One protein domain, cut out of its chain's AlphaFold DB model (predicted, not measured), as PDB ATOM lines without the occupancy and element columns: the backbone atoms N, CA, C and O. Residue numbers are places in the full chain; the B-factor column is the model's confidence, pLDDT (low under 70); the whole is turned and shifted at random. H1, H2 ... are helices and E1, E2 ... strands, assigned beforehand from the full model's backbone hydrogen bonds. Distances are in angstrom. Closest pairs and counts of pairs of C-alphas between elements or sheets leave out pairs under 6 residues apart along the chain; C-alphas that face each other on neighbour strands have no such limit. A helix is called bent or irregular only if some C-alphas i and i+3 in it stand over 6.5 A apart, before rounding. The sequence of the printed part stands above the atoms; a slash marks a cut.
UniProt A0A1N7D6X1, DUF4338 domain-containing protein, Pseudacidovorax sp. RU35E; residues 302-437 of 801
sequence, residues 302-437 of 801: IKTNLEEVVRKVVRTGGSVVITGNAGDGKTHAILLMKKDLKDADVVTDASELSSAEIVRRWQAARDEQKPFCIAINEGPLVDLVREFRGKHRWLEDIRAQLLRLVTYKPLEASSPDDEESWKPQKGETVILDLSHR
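AT A GLANCE: This is residues 302 to 437 of the 801 residues of the protein "DUF4338 domain-containing protein" of Pseudacidovorax sp. RU35E (UniProt A0A1N7D6X1). A small sheet of four parallel strands makes the core, with H1 and H2 covering one face and H3, H4 and H5 the other: three layers, helices on both faces of a sheet. From this body residues 407 to 422, with most of E4 and H6, stick out as a thin arm. The printed part has 136 residues, with six named helices and five named strands in the order H1 E1 H2 E2 H3 E3 H4 H5 E4 H6 E5; the sheet's order is E2 E3 E1 E5 and the class is mixed, helices and strands. The whole is compact, with a radius of gyration of the C-alphas of 15.1 A and spans of 46 by 34 by 31 A.

HOW THE PARTS SIT: H1, residues 306 to 315, is on the sheet over E1, residues 319 to 323, at a height over the sheet of 9.6 A; the closest C-alphas, of Val 310 and Val 320, are 6.8 A apart. H2, residues 330 to 337, on the same face, lies over E3, residues 372 to 375, with the closest C-alphas, of Lys 330 and Ala 375, 5.7 A apart. E1, H2 and E2, residues 345 to 347, form a split strand-helix-strand unit, its strands parallel with E3 between them, and its crossover is right-handed. E2, H3 and E3 form a strand-helix-strand unit, its strands parallel neighbours, also right-handed; H3, residues 355 to 367, is on the opposite face from H2. H4, residues 378 to 388, touches H3 at residues 355 to 359 of H3 alone, the closest C-alphas being Ser 355 and Leu 384, 5.4 A. H4 and H5, residues 395 to 402, are a helical hairpin at a shallow tilt of 27 degrees, opposite ways, with the C-alphas of Val 385 and Leu 395 closest at 5.7 A. H5 lies over E5, residues 429 to 433. E4, residues 406 to 410, pairs with no named strand, and H6, residues 417 to 420, is not on the sheet. Within hydrogen-bond range are N 347 and O 373, 2.8 A, for E2 and E3; N 320 and O 372, 2.8 A, for E3 and E1; and N 321 and O 430, 2.8 A, for E1 and E5. In H1, H2, H3, H4 and H5 every O i to N i+4 pair is within hydrogen-bond range; H6 is too short for one.

IN THESE COORDINATES: H1 begins at C-alpha 306, (31.356, -28.417, 14.331), and spans 14.3 A; H3 spans 18.3 A and H4 15.5 A. E1 and E4 each span 13.3 A. H6 is irregular, with C-alphas 417 and 420 7.1 A apart. E5 spans 13.1 A and ends at C-alpha 433, (34.247, -19.411, 18.781).

THE WHOLE: The C-alphas farthest apart, of Glu 357 and Glu 412, are 46.5 A apart. The printed part has no cut and no long link. Residues 414 to 421 have pLDDT under 70.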
ATOM      1  N   ILE A 302      31.662 -27.298   3.561       86.56
ATOM      2  CA  ILE A 302      32.831 -28.118   3.860       86.56
ATOM      3  C   ILE A 302      32.594 -28.715   5.235       86.56
ATOM      4  O   ILE A 302      32.457 -27.992   6.221       86.56
ATOM      5  N   LYS A 303      32.463 -30.042   5.277       82.56
ATOM      6  CA  LYS A 303      32.062 -30.748   6.493       82.56
ATOM      7  C   LYS A 303      33.149 -30.611   7.546       82.56
ATOM      8  O   LYS A 303      34.301 -30.957   7.304       82.56
ATOM      9  N   THR A 304      32.755 -30.170   8.732       85.06
ATOM     10  CA  THR A 304      33.623 -30.156   9.909       85.06
ATOM     11  C   THR A 304      32.963 -30.928  11.049       85.06
ATOM     12  O   THR A 304      31.804 -31.330  10.954       85.06
ATOM     13  N   ASN A 305      33.682 -31.142  12.151       88.19
ATOM     14  CA  ASN A 305      33.074 -31.742  13.341       88.19
ATOM     15  C   ASN A 305      32.193 -30.743  14.123       88.19
ATOM     16  O   ASN A 305      31.523 -31.115  15.089       88.19
ATOM     17  N   LEU A 306      32.166 -29.466  13.713       90.19
ATOM     18  CA  LEU A 306      31.356 -28.417  14.331       90.19
ATOM     19  C   LEU A 306      29.877 -28.809  14.356       90.19
ATOM     20  O   LEU A 306      29.240 -28.742  15.406       90.19
ATOM     21  N   GLU A 307      29.334 -29.248  13.221       88.94
ATOM     22  CA  GLU A 307      27.916 -29.573  13.099       88.94
ATOM     23  C   GLU A 307      27.511 -30.757  13.988       88.94
ATOM     24  O   GLU A 307      26.419 -30.769  14.561       88.94
ATOM     25  N   GLU A 308      28.389 -31.746  14.152       89.38
ATOM     26  CA  GLU A 308      28.147 -32.882  15.043       89.38
ATOM     27  C   GLU A 308      28.161 -32.460  16.516       89.38
ATOM     28  O   GLU A 308      27.266 -32.846  17.276       89.38
ATOM     29  N   VAL A 309      29.118 -31.615  16.915       91.31
ATOM     30  CA  VAL A 309      29.187 -31.060  18.274       91.31
ATOM     31  C   VAL A 309      27.919 -30.272  18.600       91.31
ATOM     32  O   VAL A 309      27.293 -30.533  19.630       91.31
ATOM     33  N   VAL A 310      27.482 -29.380  17.706       91.56
ATOM     34  CA  VAL A 310      26.253 -28.589  17.884       91.56
ATOM     35  C   VAL A 310      25.033 -29.501  18.032       91.56
ATOM     36  O   VAL A 310      24.268 -29.362  18.990       91.56
ATOM     37  N   ARG A 311      24.875 -30.495  17.145       90.38
ATOM     38  CA  ARG A 311      23.778 -31.474  17.227       90.38
ATOM     39  C   ARG A 311      23.787 -32.239  18.549       90.38
ATOM     40  O   ARG A 311      22.723 -32.475  19.120       90.38
ATOM     41  N   LYS A 312      24.962 -32.634  19.047       90.75
ATOM     42  CA  LYS A 312      25.094 -33.386  20.301       90.75
ATOM     43  C   LYS A 312      24.673 -32.557  21.517       90.75
ATOM     44  O   LYS A 312      23.975 -33.083  22.383       90.75
ATOM     45  N   VAL A 313      25.048 -31.276  21.568       91.44
ATOM     46  CA  VAL A 313      24.639 -30.352  22.644       91.44
ATOM     47  C   VAL A 313      23.122 -30.182  22.653       91.44
ATOM     48  O   VAL A 313      22.477 -30.407  23.677       91.44
ATOM     49  N   VAL A 314      22.541 -29.874  21.493       91.06
ATOM     50  CA  VAL A 314      21.109 -29.579  21.362       91.06
ATOM     51  C   VAL A 314      20.249 -30.802  21.677       91.06
ATOM     52  O   VAL A 314      19.296 -30.693  22.444       91.06
ATOM     53  N   ARG A 315      20.628 -31.998  21.199       89.62
ATOM     54  CA  ARG A 315      19.942 -33.262  21.543       89.62
ATOM     55  C   ARG A 315      19.979 -33.592  23.035       89.62
ATOM     56  O   ARG A 315      19.090 -34.278  23.525       89.62
ATOM     57  N   THR A 316      20.995 -33.116  23.753       89.50
ATOM     58  CA  THR A 316      21.128 -33.314  25.206       89.50
ATOM     59  C   THR A 316      20.309 -32.285  26.004       89.50
ATOM     60  O   THR A 316      20.208 -32.385  27.225       89.50
ATOM     61  N   GLY A 317      19.683 -31.311  25.334       88.56
ATOM     62  CA  GLY A 317      18.934 -30.230  25.976       88.56
ATOM     63  C   GLY A 317      19.789 -29.007  26.331       88.56
ATOM     64  O   GLY A 317      19.387 -28.227  27.188       88.56
ATOM     65  N   GLY A 318      20.990 -28.868  25.757       90.50
ATOM     66  CA  GLY A 318      21.878 -27.720  25.973       90.50
ATOM     67  C   GLY A 318      21.690 -26.604  24.938       90.50
ATOM     68  O   GLY A 318      21.212 -26.842  23.829       90.50
ATOM     69  N   SER A 319      22.092 -25.381  25.285       93.62
ATOM     70  CA  SER A 319      22.133 -24.219  24.385       93.62
ATOM     71  C   SER A 319      23.511 -24.076  23.723       93.62
ATOM     72  O   SER A 319      24.522 -24.482  24.288       93.62
ATOM     73  N   VAL A 320      23.580 -23.457  22.543       94.25
ATOM     74  CA  VAL A 320      24.826 -23.226  21.797       94.25
ATOM     75  C   VAL A 320      24.944 -21.768  21.366       94.25
ATOM     76  O   VAL A 320      24.014 -21.191  20.805       94.25
ATOM     77  N   VAL A 321      26.128 -21.197  21.555       94.50
ATOM     78  CA  VAL A 321      26.522 -19.889  21.033       94.50
ATOM     79  C   VAL A 321      27.618 -20.092  20.005       94.50
ATOM     80  O   VAL A 321      28.682 -20.597  20.346       94.50
ATOM     81  N   ILE A 322      27.382 -19.684  18.761       92.50
ATOM     82  CA  ILE A 322      28.410 -19.648  17.720       92.50
ATOM     83  C   ILE A 322      28.886 -18.206  17.571       92.50
ATOM     84  O   ILE A 322      28.117 -17.322  17.189       92.50
ATOM     85  N   THR A 323      30.158 -17.969  17.875       91.31
ATOM     86  CA  THR A 323      30.789 -16.649  17.784       91.31
ATOM     87  C   THR A 323      32.040 -16.673  16.908       91.31
ATOM     88  O   THR A 323      32.358 -17.702  16.316       91.31
ATOM     89  N   GLY A 324      32.679 -15.522  16.711       85.62
ATOM     90  CA  GLY A 324      33.829 -15.345  15.819       85.62
ATOM     91  C   GLY A 324      33.755 -14.068  14.981       85.62
ATOM     92  O   GLY A 324      32.821 -13.269  15.114       85.62
ATOM     93  N   ASN A 325      34.705 -13.891  14.066       81.38
ATOM     94  CA  ASN A 325      34.841 -12.705  13.223       81.38
ATOM     95  C   ASN A 325      33.922 -12.757  11.997       81.38
ATOM     96  O   ASN A 325      33.351 -13.796  11.640       81.38
ATOM     97  N   ALA A 326      33.714 -11.607  11.353       77.12
ATOM     98  CA  ALA A 326      33.029 -11.563  10.063       77.12
ATOM     99  C   ALA A 326      33.764 -12.470   9.056       77.12
ATOM    100  O   ALA A 326      34.986 -12.477   9.012       77.12
ATOM    101  N   GLY A 327      33.026 -13.270   8.280       74.25
ATOM    102  CA  GLY A 327      33.621 -14.211   7.319       74.25
ATOM    103  C   GLY A 327      33.987 -15.602   7.864       74.25
ATOM    104  O   GLY A 327      34.284 -16.485   7.064       74.25
ATOM    105  N   ASP A 328      33.877 -15.859   9.174       80.50
ATOM    106  CA  ASP A 328      34.145 -17.193   9.754       80.50
ATOM    107  C   ASP A 328      33.029 -18.230   9.512       80.50
ATOM    108  O   ASP A 328      33.191 -19.412   9.815       80.50
ATOM    109  N   GLY A 329      31.885 -17.818   8.960       77.12
ATOM    110  CA  GLY A 329      30.790 -18.732   8.615       77.12
ATOM    111  C   GLY A 329      29.820 -19.053   9.759       77.12
ATOM    112  O   GLY A 329      29.175 -20.095   9.734       77.12
ATOM    113  N   LYS A 330      29.673 -18.163  10.751       83.62
ATOM    114  CA  LYS A 330      28.743 -18.331  11.892       83.62
ATOM    115  C   LYS A 330      27.289 -18.545  11.444       83.62
ATOM    116  O   LYS A 330      26.672 -19.556  11.771       83.62
ATOM    117  N   THR A 331      26.773 -17.600  10.656       75.25
ATOM    118  CA  THR A 331      25.413 -17.610  10.099       75.25
ATOM    119  C   THR A 331      25.219 -18.805   9.168       75.25
ATOM    120  O   THR A 331      24.220 -19.516   9.259       75.25
ATOM    121  N   HIS A 332      26.223 -19.083   8.328       76.50
ATOM    122  CA  HIS A 332      26.244 -20.229   7.416       76.50
ATOM    123  C   HIS A 332      26.086 -21.561   8.161       76.50
ATOM    124  O   HIS A 332      25.197 -22.342   7.821       76.50
ATOM    125  N   ALA A 333      26.852 -21.773   9.235       79.62
ATOM    126  CA  ALA A 333      26.771 -22.981  10.049       79.62
ATOM    127  C   ALA A 333      25.359 -23.187  10.633       79.62
ATOM    128  O   ALA A 333      24.771 -24.259  10.469       79.62
ATOM    129  N   ILE A 334      24.770 -22.163  11.267       78.12
ATOM    130  CA  ILE A 334      23.422 -22.277  11.855       78.12
ATOM    131  C   ILE A 334      22.354 -22.518  10.782       78.12
ATOM    132  O   ILE A 334      21.477 -23.366  10.972       78.12
ATOM    133  N   LEU A 335      22.427 -21.824   9.642       75.56
ATOM    134  CA  LEU A 335      21.465 -21.989   8.547       75.56
ATOM    135  C   LEU A 335      21.452 -23.418   7.995       75.56
ATOM    136  O   LEU A 335      20.376 -23.975   7.755       75.56
ATOM    137  N   LEU A 336      22.623 -24.039   7.838       76.88
ATOM    138  CA  LEU A 336      22.731 -25.426   7.381       76.88
ATOM    139  C   LEU A 336      22.114 -26.422   8.364       76.88
ATOM    140  O   LEU A 336      21.501 -27.407   7.942       76.88
ATOM    141  N   MET A 337      22.224 -26.137   9.662       82.56
ATOM    142  CA  MET A 337      21.689 -26.967  10.739       82.56
ATOM    143  C   MET A 337      20.227 -26.656  11.086       82.56
ATOM    144  O   MET A 337      19.642 -27.361  11.901       82.56
ATOM    145  N   LYS A 338      19.580 -25.663  10.456       78.31
ATOM    146  CA  LYS A 338      18.223 -25.202  10.818       78.31
ATOM    147  C   LYS A 338      17.178 -26.324  10.907       78.31
ATOM    148  O   LYS A 338      16.315 -26.284  11.776       78.31
ATOM    149  N   LYS A 339      17.255 -27.340  10.034       76.62
ATOM    150  CA  LYS A 339      16.352 -28.511  10.078       76.62
ATOM    151  C   LYS A 339      16.647 -29.453  11.251       76.62
ATOM    152  O   LYS A 339      15.723 -30.042  11.801       76.62
ATOM    153  N   ASP A 340      17.917 -29.579  11.619       76.62
ATOM    154  CA  ASP A 340      18.379 -30.425  12.721       76.62
ATOM    155  C   ASP A 340      18.149 -29.758  14.087       76.62
ATOM    156  O   ASP A 340      18.068 -30.441  15.103       76.62
ATOM    157  N   LEU A 341      18.014 -28.428  14.099       82.31
ATOM    158  CA  LEU A 341      17.784 -27.580  15.270       82.31
ATOM    159  C   LEU A 341      16.299 -27.265  15.518       82.31
ATOM    160  O   LEU A 341      15.990 -26.330  16.247       82.31
ATOM    161  N   LYS A 342      15.368 -28.024  14.927       78.94
ATOM    162  CA  LYS A 342      13.912 -27.792  15.047       78.94
ATOM    163  C   LYS A 342      13.399 -27.754  16.496       78.94
ATOM    164  O   LYS A 342      12.419 -27.072  16.783       78.94
ATOM    165  N   ASP A 343      14.075 -28.474  17.389       79.62
ATOM    166  CA  ASP A 343      13.722 -28.578  18.805       79.62
ATOM    167  C   ASP A 343      14.346 -27.439  19.639       79.62
ATOM    168  O   ASP A 343      14.065 -27.326  20.826       79.62
ATOM    169  N   ALA A 344      15.155 -26.565  19.025       86.31
ATOM    170  CA  ALA A 344      15.754 -25.382  19.636       86.31
ATOM    171  C   ALA A 344      15.027 -24.096  19.209       86.31
ATOM    172  O   ALA A 344      14.434 -24.029  18.133       86.31
ATOM    173  N   ASP A 345      15.074 -23.054  20.039       88.56
ATOM    174  CA  ASP A 345      14.850 -21.691  19.549       88.56
ATOM    175  C   ASP A 345      16.146 -21.177  18.897       88.56
ATOM    176  O   ASP A 345      17.228 -21.298  19.473       88.56
ATOM    177  N   VAL A 346      16.056 -20.675  17.662       87.06
ATOM    178  CA  VAL A 346      17.220 -20.370  16.818       87.06
ATOM    179  C   VAL A 346      17.225 -18.899  16.418       87.06
ATOM    180  O   VAL A 346      16.265 -18.391  15.835       87.06
ATOM    181  N   VAL A 347      18.352 -18.239  16.669       84.50
ATOM    182  CA  VAL A 347      18.680 -16.892  16.197       84.50
ATOM    183  C   VAL A 347      19.823 -17.007  15.188       84.50
ATOM    184  O   VAL A 347      20.964 -17.301  15.545       84.50
ATOM    185  N   THR A 348      19.503 -16.825  13.907       73.38
ATOM    186  CA  THR A 348      20.460 -16.974  12.797       73.38
ATOM    187  C   THR A 348      21.390 -15.781  12.645       73.38
ATOM    188  O   THR A 348      22.541 -15.976  12.273       73.38
ATOM    189  N   ASP A 349      20.910 -14.578  12.954       70.44
ATOM    190  CA  ASP A 349      21.724 -13.371  13.047       70.44
ATOM    191  C   ASP A 349      21.251 -12.534  14.238       70.44
ATOM    192  O   ASP A 349      20.111 -12.078  14.298       70.44
ATOM    193  N   ALA A 350      22.128 -12.369  15.223       76.69
ATOM    194  CA  ALA A 350      21.856 -11.544  16.391       76.69
ATOM    195  C   ALA A 350      21.844 -10.039  16.080       76.69
ATOM    196  O   ALA A 350      21.306  -9.275  16.873       76.69
ATOM    197  N   SER A 351      22.424  -9.606  14.958       71.38
ATOM    198  CA  SER A 351      22.551  -8.187  14.591       71.38
ATOM    199  C   SER A 351      21.203  -7.534  14.267       71.38
ATOM    200  O   SER A 351      21.065  -6.319  14.373       71.38
ATOM    201  N   GLU A 352      20.197  -8.338  13.910       71.38
ATOM    202  CA  GLU A 352      18.826  -7.888  13.640       71.38
ATOM    203  C   GLU A 352      17.989  -7.696  14.917       71.38
ATOM    204  O   GLU A 352      16.868  -7.189  14.863       71.38
ATOM    205  N   LEU A 353      18.508  -8.116  16.075       77.25
ATOM    206  CA  LEU A 353      17.793  -8.110  17.346       77.25
ATOM    207  C   LEU A 353      18.509  -7.227  18.369       77.25
ATOM    208  O   LEU A 353      19.733  -7.143  18.420       77.25
ATOM    209  N   SER A 354      17.736  -6.590  19.247       82.56
ATOM    210  CA  SER A 354      18.311  -5.902  20.403       82.56
ATOM    211  C   SER A 354      18.767  -6.912  21.463       82.56
ATOM    212  O   SER A 354      18.182  -7.989  21.608       82.56
ATOM    213  N   SER A 355      19.768  -6.549  22.272       85.75
ATOM    214  CA  SER A 355      20.243  -7.388  23.386       85.75
ATOM    215  C   SER A 355      19.111  -7.789  24.340       85.75
ATOM    216  O   SER A 355      19.051  -8.935  24.783       85.75
ATOM    217  N   ALA A 356      18.179  -6.868  24.607       86.06
ATOM    218  CA  ALA A 356      17.007  -7.122  25.442       86.06
ATOM    219  C   ALA A 356      16.084  -8.196  24.843       86.06
ATOM    220  O   ALA A 356      15.609  -9.074  25.566       86.06
ATOM    221  N   GLU A 357      15.858  -8.156  23.527       89.06
ATOM    222  CA  GLU A 357      15.023  -9.137  22.832       89.06
ATOM    223  C   GLU A 357      15.662 -10.530  22.840       89.06
ATOM    224  O   GLU A 357      14.989 -11.520  23.131       89.06
ATOM    225  N   ILE A 358      16.976 -10.607  22.599       91.75
ATOM    226  CA  ILE A 358      17.729 -11.866  22.648       91.75
ATOM    227  C   ILE A 358      17.633 -12.493  24.042       91.75
ATOM    228  O   ILE A 358      17.310 -13.674  24.160       91.75
ATOM    229  N   VAL A 359      17.873 -11.713  25.101       92.50
ATOM    230  CA  VAL A 359      17.805 -12.207  26.487       92.50
ATOM    231  C   VAL A 359      16.397 -12.667  26.844       92.50
ATOM    232  O   VAL A 359      16.251 -13.723  27.456       92.50
ATOM    233  N   ARG A 360      15.359 -11.927  26.429       92.56
ATOM    234  CA  ARG A 360      13.961 -12.316  26.656       92.56
ATOM    235  C   ARG A 360      13.644 -13.668  26.016       92.56
ATOM    236  O   ARG A 360      13.121 -14.546  26.697       92.56
ATOM    237  N   ARG A 361      13.982 -13.844  24.734       93.50
ATOM    238  CA  ARG A 361      13.761 -15.109  24.012       93.50
ATOM    239  C   ARG A 361      14.548 -16.260  24.621       93.50
ATOM    240  O   ARG A 361      14.005 -17.341  24.821       93.50
ATOM    241  N   TRP A 362      15.809 -16.019  24.972       93.62
ATOM    242  CA  TRP A 362      16.647 -17.049  25.570       93.62
ATOM    243  C   TRP A 362      16.147 -17.450  26.960       93.62
ATOM    244  O   TRP A 362      16.088 -18.638  27.266       93.62
ATOM    245  N   GLN A 363      15.720 -16.494  27.788       92.12
ATOM    246  CA  GLN A 363      15.115 -16.799  29.083       92.12
ATOM    247  C   GLN A 363      13.839 -17.636  28.916       92.12
ATOM    248  O   GLN A 363      13.732 -18.670  29.565       92.12
ATOM    249  N   ALA A 364      12.942 -17.258  28.000       92.12
ATOM    250  CA  ALA A 364      11.729 -18.027  27.718       92.12
ATOM    251  C   ALA A 364      12.049 -19.467  27.276       92.12
ATOM    252  O   ALA A 364      11.485 -20.418  27.810       92.12
ATOM    253  N   ALA A 365      13.030 -19.647  26.384       91.25
ATOM    254  CA  ALA A 365      13.483 -20.977  25.979       91.25
ATOM    255  C   ALA A 365      14.025 -21.791  27.167       91.25
ATOM    256  O   ALA A 365      13.733 -22.979  27.284       91.25
ATOM    257  N   ARG A 366      14.773 -21.166  28.090       90.19
ATOM    258  CA  ARG A 366      15.256 -21.843  29.307       90.19
ATOM    259  C   ARG A 366      14.113 -22.237  30.241       90.19
ATOM    260  O   ARG A 366      14.151 -23.344  30.778       90.19
ATOM    261  N   ASP A 367      13.116 -21.374  30.410       90.00
ATOM    262  CA  ASP A 367      11.937 -21.638  31.245       90.00
ATOM    263  C   ASP A 367      11.113 -22.815  30.685       90.00
ATOM    264  O   ASP A 367      10.633 -23.661  31.439       90.00
ATOM    265  N   GLU A 368      11.051 -22.941  29.356       90.56
ATOM    266  CA  GLU A 368      10.433 -24.062  28.634       90.56
ATOM    267  C   GLU A 368      11.319 -25.325  28.552       90.56
ATOM    268  O   GLU A 368      10.932 -26.316  27.934       90.56
ATOM    269  N   GLN A 369      12.516 -25.319  29.155       87.75
ATOM    270  CA  GLN A 369      13.540 -26.371  29.018       87.75
ATOM    271  C   GLN A 369      13.912 -26.697  27.561       87.75
ATOM    272  O   GLN A 369      14.305 -27.820  27.229       87.75
ATOM    273  N   LYS A 370      13.813 -25.696  26.690       91.38
ATOM    274  CA  LYS A 370      14.117 -25.782  25.271       91.38
ATOM    275  C   LYS A 370      15.560 -25.325  24.997       91.38
ATOM    276  O   LYS A 370      15.988 -24.286  25.506       91.38
ATOM    277  N   PRO A 371      16.331 -26.058  24.174       92.81
ATOM    278  CA  PRO A 371      17.612 -25.588  23.659       92.81
ATOM    279  C   PRO A 371      17.511 -24.216  22.986       92.81
ATOM    280  O   PRO A 371      16.489 -23.865  22.400       92.81
ATOM    281  N   PHE A 372      18.611 -23.468  23.005       93.69
ATOM    282  CA  PHE A 372      18.710 -22.164  22.346       93.69
ATOM    283  C   PHE A 372      19.991 -22.119  21.522       93.69
ATOM    284  O   PHE A 372      21.051 -22.446  22.052       93.69
ATOM    285  N   CYS A 373      19.917 -21.733  20.254       93.31
ATOM    286  CA  CYS A 373      21.076 -21.613  19.374       93.31
ATOM    287  C   CYS A 373      21.166 -20.209  18.788       93.31
ATOM    288  O   CYS A 373      20.205 -19.730  18.195       93.31
ATOM    289  N   ILE A 374      22.329 -19.571  18.900       91.88
ATOM    290  CA  ILE A 374      22.526 -18.199  18.422       91.88
ATOM    291  C   ILE A 374      23.864 -18.019  17.711       91.88
ATOM    292  O   ILE A 374      24.895 -18.474  18.206       91.88
ATOM    293  N   ALA A 375      23.848 -17.327  16.568       86.38
ATOM    294  CA  ALA A 375      25.045 -16.790  15.925       86.38
ATOM    295  C   ALA A 375      25.173 -15.305  16.271       86.38
ATOM    296  O   ALA A 375      24.299 -14.501  15.949       86.38
ATOM    297  N   ILE A 376      26.261 -14.946  16.949       84.38
ATOM    298  CA  ILE A 376      26.485 -13.595  17.472       84.38
ATOM    299  C   ILE A 376      27.980 -13.279  17.491       84.38
ATOM    300  O   ILE A 376      28.798 -14.129  17.831       84.38
ATOM    301  N   ASN A 377      28.363 -12.056  17.125       84.56
ATOM    302  CA  ASN A 377      29.752 -11.602  17.250       84.56
ATOM    303  C   ASN A 377      30.161 -11.483  18.735       84.56
ATOM    304  O   ASN A 377      29.317 -11.208  19.586       84.56
ATOM    305  N   GLU A 378      31.451 -11.644  19.049       83.44
ATOM    306  CA  GLU A 378      31.928 -11.672  20.445       83.44
ATOM    307  C   GLU A 378      31.614 -10.361  21.186       83.44
ATOM    308  O   GLU A 378      31.100 -10.393  22.300       83.44
ATOM    309  N   GLY A 379      31.844  -9.203  20.553       80.50
ATOM    310  CA  GLY A 379      31.564  -7.885  21.141       80.50
ATOM    311  C   GLY A 379      30.109  -7.726  21.615       80.50
ATOM    312  O   GLY A 379      29.894  -7.557  22.816       80.50
ATOM    313  N   PRO A 380      29.108  -7.856  20.720       81.31
ATOM    314  CA  PRO A 380      27.693  -7.833  21.094       81.31
ATOM    315  C   PRO A 380      27.307  -8.862  22.165       81.31
ATOM    316  O   PRO A 380      26.516  -8.551  23.053       81.31
ATOM    317  N   LEU A 381      27.881 -10.071  22.132       86.81
ATOM    318  CA  LEU A 381      27.650 -11.082  23.168       86.81
ATOM    319  C   LEU A 381      28.173 -10.621  24.535       86.81
ATOM    320  O   LEU A 381      27.493 -10.778  25.550       86.81
ATOM    321  N   VAL A 382      29.371 -10.039  24.570       83.19
ATOM    322  CA  VAL A 382      29.972  -9.503  25.794       83.19
ATOM    323  C   VAL A 382      29.173  -8.313  26.324       83.19
ATOM    324  O   VAL A 382      28.963  -8.220  27.536       83.19
ATOM    325  N   ASP A 383      28.690  -7.431  25.448       81.56
ATOM    326  CA  ASP A 383      27.822  -6.311  25.821       81.56
ATOM    327  C   ASP A 383      26.490  -6.802  26.412       81.56
ATOM    328  O   ASP A 383      26.088  -6.329  27.478       81.56
ATOM    329  N   LEU A 384      25.866  -7.813  25.797       88.31
ATOM    330  CA  LEU A 384      24.651  -8.464  26.294       88.31
ATOM    331  C   LEU A 384      24.868  -9.068  27.687       88.31
ATOM    332  O   LEU A 384      24.096  -8.813  28.614       88.31
ATOM    333  N   VAL A 385      25.945  -9.835  27.873       86.88
ATOM    334  CA  VAL A 385      26.292 -10.406  29.181       86.88
ATOM    335  C   VAL A 385      26.535  -9.292  30.201       86.88
ATOM    336  O   VAL A 385      26.065  -9.382  31.334       86.88
ATOM    337  N   ARG A 386      27.238  -8.217  29.825       82.00
ATOM    338  CA  ARG A 386      27.509  -7.080  30.718       82.00
ATOM    339  C   ARG A 386      26.223  -6.421  31.208       82.00
ATOM    340  O   ARG A 386      26.131  -6.137  32.399       82.00
ATOM    341  N   GLU A 387      25.272  -6.181  30.315       84.75
ATOM    342  CA  GLU A 387      24.033  -5.461  30.613       84.75
ATOM    343  C   GLU A 387      23.050  -6.293  31.455       84.75
ATOM    344  O   GLU A 387      22.427  -5.769  32.379       84.75
ATOM    345  N   PHE A 388      22.938  -7.601  31.191       87.31
ATOM    346  CA  PHE A 388      21.855  -8.422  31.749       87.31
ATOM    347  C   PHE A 388      22.273  -9.425  32.835       87.31
ATOM    348  O   PHE A 388      21.397  -9.975  33.509       87.31
ATOM    349  N   ARG A 389      23.575  -9.642  33.088       82.81
ATOM    350  CA  ARG A 389      24.054 -10.624  34.095       82.81
ATOM    351  C   ARG A 389      23.528 -10.398  35.514       82.81
ATOM    352  O   ARG A 389      23.343 -11.358  36.251       82.81
ATOM    353  N   GLY A 390      23.246  -9.146  35.890       81.19
ATOM    354  CA  GLY A 390      22.674  -8.819  37.202       81.19
ATOM    355  C   GLY A 390      21.232  -9.310  37.383       81.19
ATOM    356  O   GLY A 390      20.804  -9.540  38.509       81.19
ATOM    357  N   LYS A 391      20.493  -9.497  36.282       86.56
ATOM    358  CA  LYS A 391      19.105  -9.988  36.274       86.56
ATOM    359  C   LYS A 391      19.023 -11.490  35.994       86.56
ATOM    360  O   LYS A 391      18.145 -12.163  36.521       86.56
ATOM    361  N   HIS A 392      19.951 -12.017  35.195       85.31
ATOM    362  CA  HIS A 392      19.951 -13.408  34.745       85.31
ATOM    363  C   HIS A 392      21.272 -14.099  35.095       85.31
ATOM    364  O   HIS A 392      22.268 -13.973  34.382       85.31
ATOM    365  N   ARG A 393      21.274 -14.881  36.183       83.62
ATOM    366  CA  ARG A 393      22.486 -15.520  36.732       83.62
ATOM    367  C   ARG A 393      23.187 -16.476  35.754       83.62
ATOM    368  O   ARG A 393      24.403 -16.589  35.806       83.62
ATOM    369  N   TRP A 394      22.456 -17.118  34.841       85.94
ATOM    370  CA  TRP A 394      23.026 -18.043  33.845       85.94
ATOM    371  C   TRP A 394      23.945 -17.356  32.817       85.94
ATOM    372  O   TRP A 394      24.754 -18.020  32.173       85.94
ATOM    373  N   LEU A 395      23.876 -16.025  32.674       88.50
ATOM    374  CA  LEU A 395      24.820 -15.268  31.844       88.50
ATOM    375  C   LEU A 395      26.238 -15.244  32.446       88.50
ATOM    376  O   LEU A 395      27.208 -15.047  31.711       88.50
ATOM    377  N   GLU A 396      26.391 -15.477  33.755       83.50
ATOM    378  CA  GLU A 396      27.713 -15.621  34.378       83.50
ATOM    379  C   GLU A 396      28.445 -16.874  33.889       83.50
ATOM    380  O   GLU A 396      29.665 -16.835  33.725       83.50
ATOM    381  N   ASP A 397      27.720 -17.951  33.574       84.44
ATOM    382  CA  ASP A 397      28.317 -19.182  33.047       84.44
ATOM    383  C   ASP A 397      28.887 -18.954  31.639       84.44
ATOM    384  O   ASP A 397      30.006 -19.372  31.337       84.44
ATOM    385  N   ILE A 398      28.164 -18.199  30.801       87.38
ATOM    386  CA  ILE A 398      28.636 -17.768  29.475       87.38
ATOM    387  C   ILE A 398      29.893 -16.915  29.621       87.38
ATOM    388  O   ILE A 398      30.892 -17.144  28.940       87.38
ATOM    389  N   ARG A 399      29.880 -15.959  30.553       84.62
ATOM    390  CA  ARG A 399      31.048 -15.127  30.842       84.62
ATOM    391  C   ARG A 399      32.245 -15.973  31.260       84.62
ATOM    392  O   ARG A 399      33.342 -15.756  30.758       84.62
ATOM    393  N   ALA A 400      32.051 -16.933  32.162       82.31
ATOM    394  CA  ALA A 400      33.112 -17.814  32.634       82.31
ATOM    395  C   ALA A 400      33.701 -18.667  31.499       82.31
ATOM    396  O   ALA A 400      34.917 -18.863  31.460       82.31
ATOM    397  N   GLN A 401      32.869 -19.125  30.559       84.94
ATOM    398  CA  GLN A 401      33.321 -19.865  29.378       84.94
ATOM    399  C   GLN A 401      34.100 -19.000  28.391       84.94
ATOM    400  O   GLN A 401      35.161 -19.433  27.944       84.94
ATOM    401  N   LEU A 402      33.654 -17.767  28.112       84.06
ATOM    402  CA  LEU A 402      34.392 -16.823  27.254       84.06
ATOM    403  C   LEU A 402      35.819 -16.573  27.767       84.06
ATOM    404  O   LEU A 402      36.746 -16.398  26.983       84.06
ATOM    405  N   LEU A 403      36.022 -16.604  29.087       78.12
ATOM    406  CA  LEU A 403      37.342 -16.446  29.707       78.12
ATOM    407  C   LEU A 403      38.227 -17.701  29.631       78.12
ATOM    408  O   LEU A 403      39.401 -17.627  29.985       78.12
ATOM    409  N   ARG A 404      37.676 -18.851  29.224       82.19
ATOM    410  CA  ARG A 404      38.339 -20.165  29.241       82.19
ATOM    411  C   ARG A 404      38.368 -20.855  27.872       82.19
ATOM    412  O   ARG A 404      38.696 -22.036  27.809       82.19
ATOM    413  N   LEU A 405      38.054 -20.140  26.784       85.12
ATOM    414  CA  LEU A 405      38.106 -20.684  25.416       85.12
ATOM    415  C   LEU A 405      39.518 -21.145  25.029       85.12
ATOM    416  O   LEU A 405      39.675 -22.172  24.368       85.12
ATOM    417  N   VAL A 406      40.536 -20.413  25.486       84.19
ATOM    418  CA  VAL A 406      41.950 -20.767  25.350       84.19
ATOM    419  C   VAL A 406      42.583 -20.767  26.733       84.19
ATOM    420  O   VAL A 406      42.481 -19.794  27.478       84.19
ATOM    421  N   THR A 407      43.255 -21.858  27.071       82.25
ATOM    422  CA  THR A 407      44.023 -21.994  28.311       82.25
ATOM    423  C   THR A 407      45.490 -22.204  27.978       82.25
ATOM    424  O   THR A 407      45.817 -22.747  26.930       82.25
ATOM    425  N   TYR A 408      46.392 -21.752  28.844       84.25
ATOM    426  CA  TYR A 408      47.826 -21.953  28.652       84.25
ATOM    427  C   TYR A 408      48.303 -23.045  29.595       84.25
ATOM    428  O   TYR A 408      48.190 -22.898  30.814       84.25
ATOM    429  N   LYS A 409      48.844 -24.128  29.038       84.94
ATOM    430  CA  LYS A 409      49.452 -25.211  29.819       84.94
ATOM    431  C   LYS A 409      50.964 -25.222  29.634       84.94
ATOM    432  O   LYS A 409      51.431 -24.844  28.557       84.94
ATOM    433  N   PRO A 410      51.742 -25.642  30.649       87.62
ATOM    434  CA  PRO A 410      53.171 -25.869  30.473       87.62
ATOM    435  C   PRO A 410      53.415 -26.758  29.254       87.62
ATOM    436  O   PRO A 410      52.696 -27.732  29.043       87.62
ATOM    437  N   LEU A 411      54.412 -26.419  28.442       86.88
ATOM    438  CA  LEU A 411      54.684 -27.126  27.187       86.88
ATOM    439  C   LEU A 411      54.992 -28.622  27.402       86.88
ATOM    440  O   LEU A 411      54.645 -29.440  26.557       86.88
ATOM    441  N   GLU A 412      55.591 -28.958  28.547       83.00
ATOM    442  CA  GLU A 412      55.931 -30.323  28.984       83.00
ATOM    443  C   GLU A 412      54.788 -31.048  29.703       83.00
ATOM    444  O   GLU A 412      54.939 -32.214  30.054       83.00
ATOM    445  N   ALA A 413      53.662 -30.376  29.972       79.25
ATOM    446  CA  ALA A 413      52.521 -31.058  30.560       79.25
ATOM    447  C   ALA A 413      52.064 -32.149  29.586       79.25
ATOM    448  O   ALA A 413      51.745 -31.848  28.428       79.25
ATOM    449  N   SER A 414      52.043 -33.395  30.066       60.28
ATOM    450  CA  SER A 414      51.428 -34.520  29.370       60.28
ATOM    451  C   SER A 414      50.050 -34.073  28.897       60.28
ATOM    452  O   SER A 414      49.306 -33.477  29.685       60.28
ATOM    453  N   SER A 415      49.710 -34.322  27.630       55.56
ATOM    454  CA  SER A 415      48.306 -34.277  27.225       55.56
ATOM    455  C   SER A 415      47.577 -35.216  28.185       55.56
ATOM    456  O   SER A 415      47.948 -36.388  28.247       55.56
ATOM    457  N   PRO A 416      46.663 -34.728  29.039       48.81
ATOM    458  CA  PRO A 416      45.927 -35.647  29.878       48.81
ATOM    459  C   PRO A 416      45.135 -36.580  28.958       48.81
ATOM    460  O   PRO A 416      44.616 -36.117  27.940       48.81
ATOM    461  N   ASP A 417      44.956 -37.834  29.376       45.34
ATOM    462  CA  ASP A 417      44.002 -38.819  28.826       45.34
ATOM    463  C   ASP A 417      42.536 -38.296  28.755       45.34
ATOM    464  O   ASP A 417      41.610 -39.008  28.377       45.34
ATOM    465  N   ASP A 418      42.298 -37.021  29.083       47.31
ATOM    466  CA  ASP A 418      41.059 -36.268  28.878       47.31
ATOM    467  C   ASP A 418      40.718 -36.026  27.393       47.31
ATOM    468  O   ASP A 418      39.700 -35.390  27.097       47.31
ATOM    469  N   GLU A 419      41.538 -36.505  26.448       47.53
ATOM    470  CA  GLU A 419      41.290 -36.421  25.000       47.53
ATOM    471  C   GLU A 419      39.930 -37.021  24.576       47.53
ATOM    472  O   GLU A 419      39.357 -36.578  23.579       47.53
ATOM    473  N   GLU A 420      39.322 -37.909  25.374       49.75
ATOM    474  CA  GLU A 420      38.057 -38.577  25.015       49.75
ATOM    475  C   GLU A 420      36.785 -38.116  25.766       49.75
ATOM    476  O   GLU A 420      35.671 -38.469  25.357       49.75
ATOM    477  N   SER A 421      36.862 -37.309  26.835       59.84
ATOM    478  CA  SER A 421      35.760 -37.273  27.824       59.84
ATOM    479  C   SER A 421      34.766 -36.103  27.748       59.84
ATOM    480  O   SER A 421      33.766 -36.133  28.472       59.84
ATOM    481  N   TRP A 422      34.939 -35.099  26.869       81.38
ATOM    482  CA  TRP A 422      33.937 -34.021  26.801       81.38
ATOM    483  C   TRP A 422      32.580 -34.552  26.305       81.38
ATOM    484  O   TRP A 422      32.422 -35.014  25.158       81.38
ATOM    485  N   LYS A 423      31.590 -34.462  27.199       82.12
ATOM    486  CA  LYS A 423      30.181 -34.794  26.988       82.12
ATOM    487  C   LYS A 423      29.332 -33.588  27.410       82.12
ATOM    488  O   LYS A 423      29.553 -33.081  28.507       82.12
ATOM    489  N   PRO A 424      28.380 -33.145  26.572       84.12
ATOM    490  CA  PRO A 424      27.508 -32.032  26.927       84.12
ATOM    491  C   PRO A 424      26.625 -32.395  28.123       84.12
ATOM    492  O   PRO A 424      26.170 -33.537  28.231       84.12
ATOM    493  N   GLN A 425      26.366 -31.426  28.996       86.25
ATOM    494  CA  GLN A 425      25.431 -31.581  30.108       86.25
ATOM    495  C   GLN A 425      24.051 -31.001  29.763       86.25
ATOM    496  O   GLN A 425      23.912 -30.084  28.951       86.25
ATOM    497  N   LYS A 426      22.995 -31.546  30.379       84.81
ATOM    498  CA  LYS A 426      21.623 -31.063  30.166       84.81
ATOM    499  C   LYS A 426      21.482 -29.634  30.705       84.81
ATOM    500  O   LYS A 426      21.813 -29.385  31.860       84.81
ATOM    501  N   GLY A 427      20.964 -28.713  29.890       82.25
ATOM    502  CA  GLY A 427      20.761 -27.305  30.265       82.25
ATOM    503  C   GLY A 427      22.028 -26.436  30.283       82.25
ATOM    504  O   GLY A 427      21.945 -25.243  30.602       82.25
ATOM    505  N   GLU A 428      23.185 -27.005  29.929       88.56
ATOM    506  CA  GLU A 428      24.442 -26.276  29.751       88.56
ATOM    507  C   GLU A 428      24.365 -25.377  28.511       88.56
ATOM    508  O   GLU A 428      23.771 -25.746  27.497       88.56
ATOM    509  N   THR A 429      24.977 -24.197  28.577       91.62
ATOM    510  CA  THR A 429      25.237 -23.372  27.391       91.62
ATOM    511  C   THR A 429      26.665 -23.617  26.937       91.62
ATOM    512  O   THR A 429      27.556 -23.549  27.765       91.62
ATOM    513  N   VAL A 430      26.905 -23.855  25.653       93.19
ATOM    514  CA  VAL A 430      28.238 -24.120  25.094       93.19
ATOM    515  C   VAL A 430      28.622 -23.020  24.112       93.19
ATOM    516  O   VAL A 430      27.826 -22.673  23.240       93.19
ATOM    517  N   ILE A 431      29.845 -22.499  24.214       93.69
ATOM    518  CA  ILE A 431      30.364 -21.470  23.300       93.69
ATOM    519  C   ILE A 431      31.347 -22.076  22.296       93.69
ATOM    520  O   ILE A 431      32.320 -22.732  22.668       93.69
ATOM    521  N   LEU A 432      31.094 -21.821  21.015       93.88
ATOM    522  CA  LEU A 432      31.900 -22.234  19.873       93.88
ATOM    523  C   LEU A 432      32.398 -20.985  19.141       93.88
ATOM    524  O   LEU A 432      31.673 -20.395  18.342       93.88
ATOM    525  N   ASP A 433      33.626 -20.565  19.431       92.25
ATOM    526  CA  ASP A 433      34.247 -19.411  18.781       92.25
ATOM    527  C   ASP A 433      35.051 -19.843  17.550       92.25
ATOM    528  O   ASP A 433      36.117 -20.459  17.650       92.25
ATOM    529  N   LEU A 434      34.519 -19.517  16.375       90.25
ATOM    530  CA  LEU A 434      35.109 -19.852  15.085       90.25
ATOM    531  C   LEU A 434      36.386 -19.054  14.786       90.25
ATOM    532  O   LEU A 434      37.171 -19.508  13.956       90.25
ATOM    533  N   SER A 435      36.652 -17.941  15.484       86.31
ATOM    534  CA  SER A 435      37.883 -17.151  15.302       86.31
ATOM    535  C   SER A 435      39.143 -17.891  15.770       86.31
ATOM    536  O   SER A 435      40.269 -17.539  15.406       86.31
ATOM    537  N   HIS A 436      38.958 -18.945  16.569       86.69
ATOM    538  CA  HIS A 436      40.012 -19.853  17.000       86.69
ATOM    539  C   HIS A 436      40.214 -21.043  16.052       86.69
ATOM    540  O   HIS A 436      41.104 -21.853  16.293       86.69
ATOM    541  N   ARG A 437      39.430 -21.177  14.974       87.25
ATOM    542  CA  ARG A 437      39.583 -22.269  14.004       87.25
ATOM    543  C   ARG A 437      40.713 -21.973  13.016       87.25
ATOM    544  O   ARG A 437      40.680 -20.976  12.300       87.25
TER     545      ARG A 437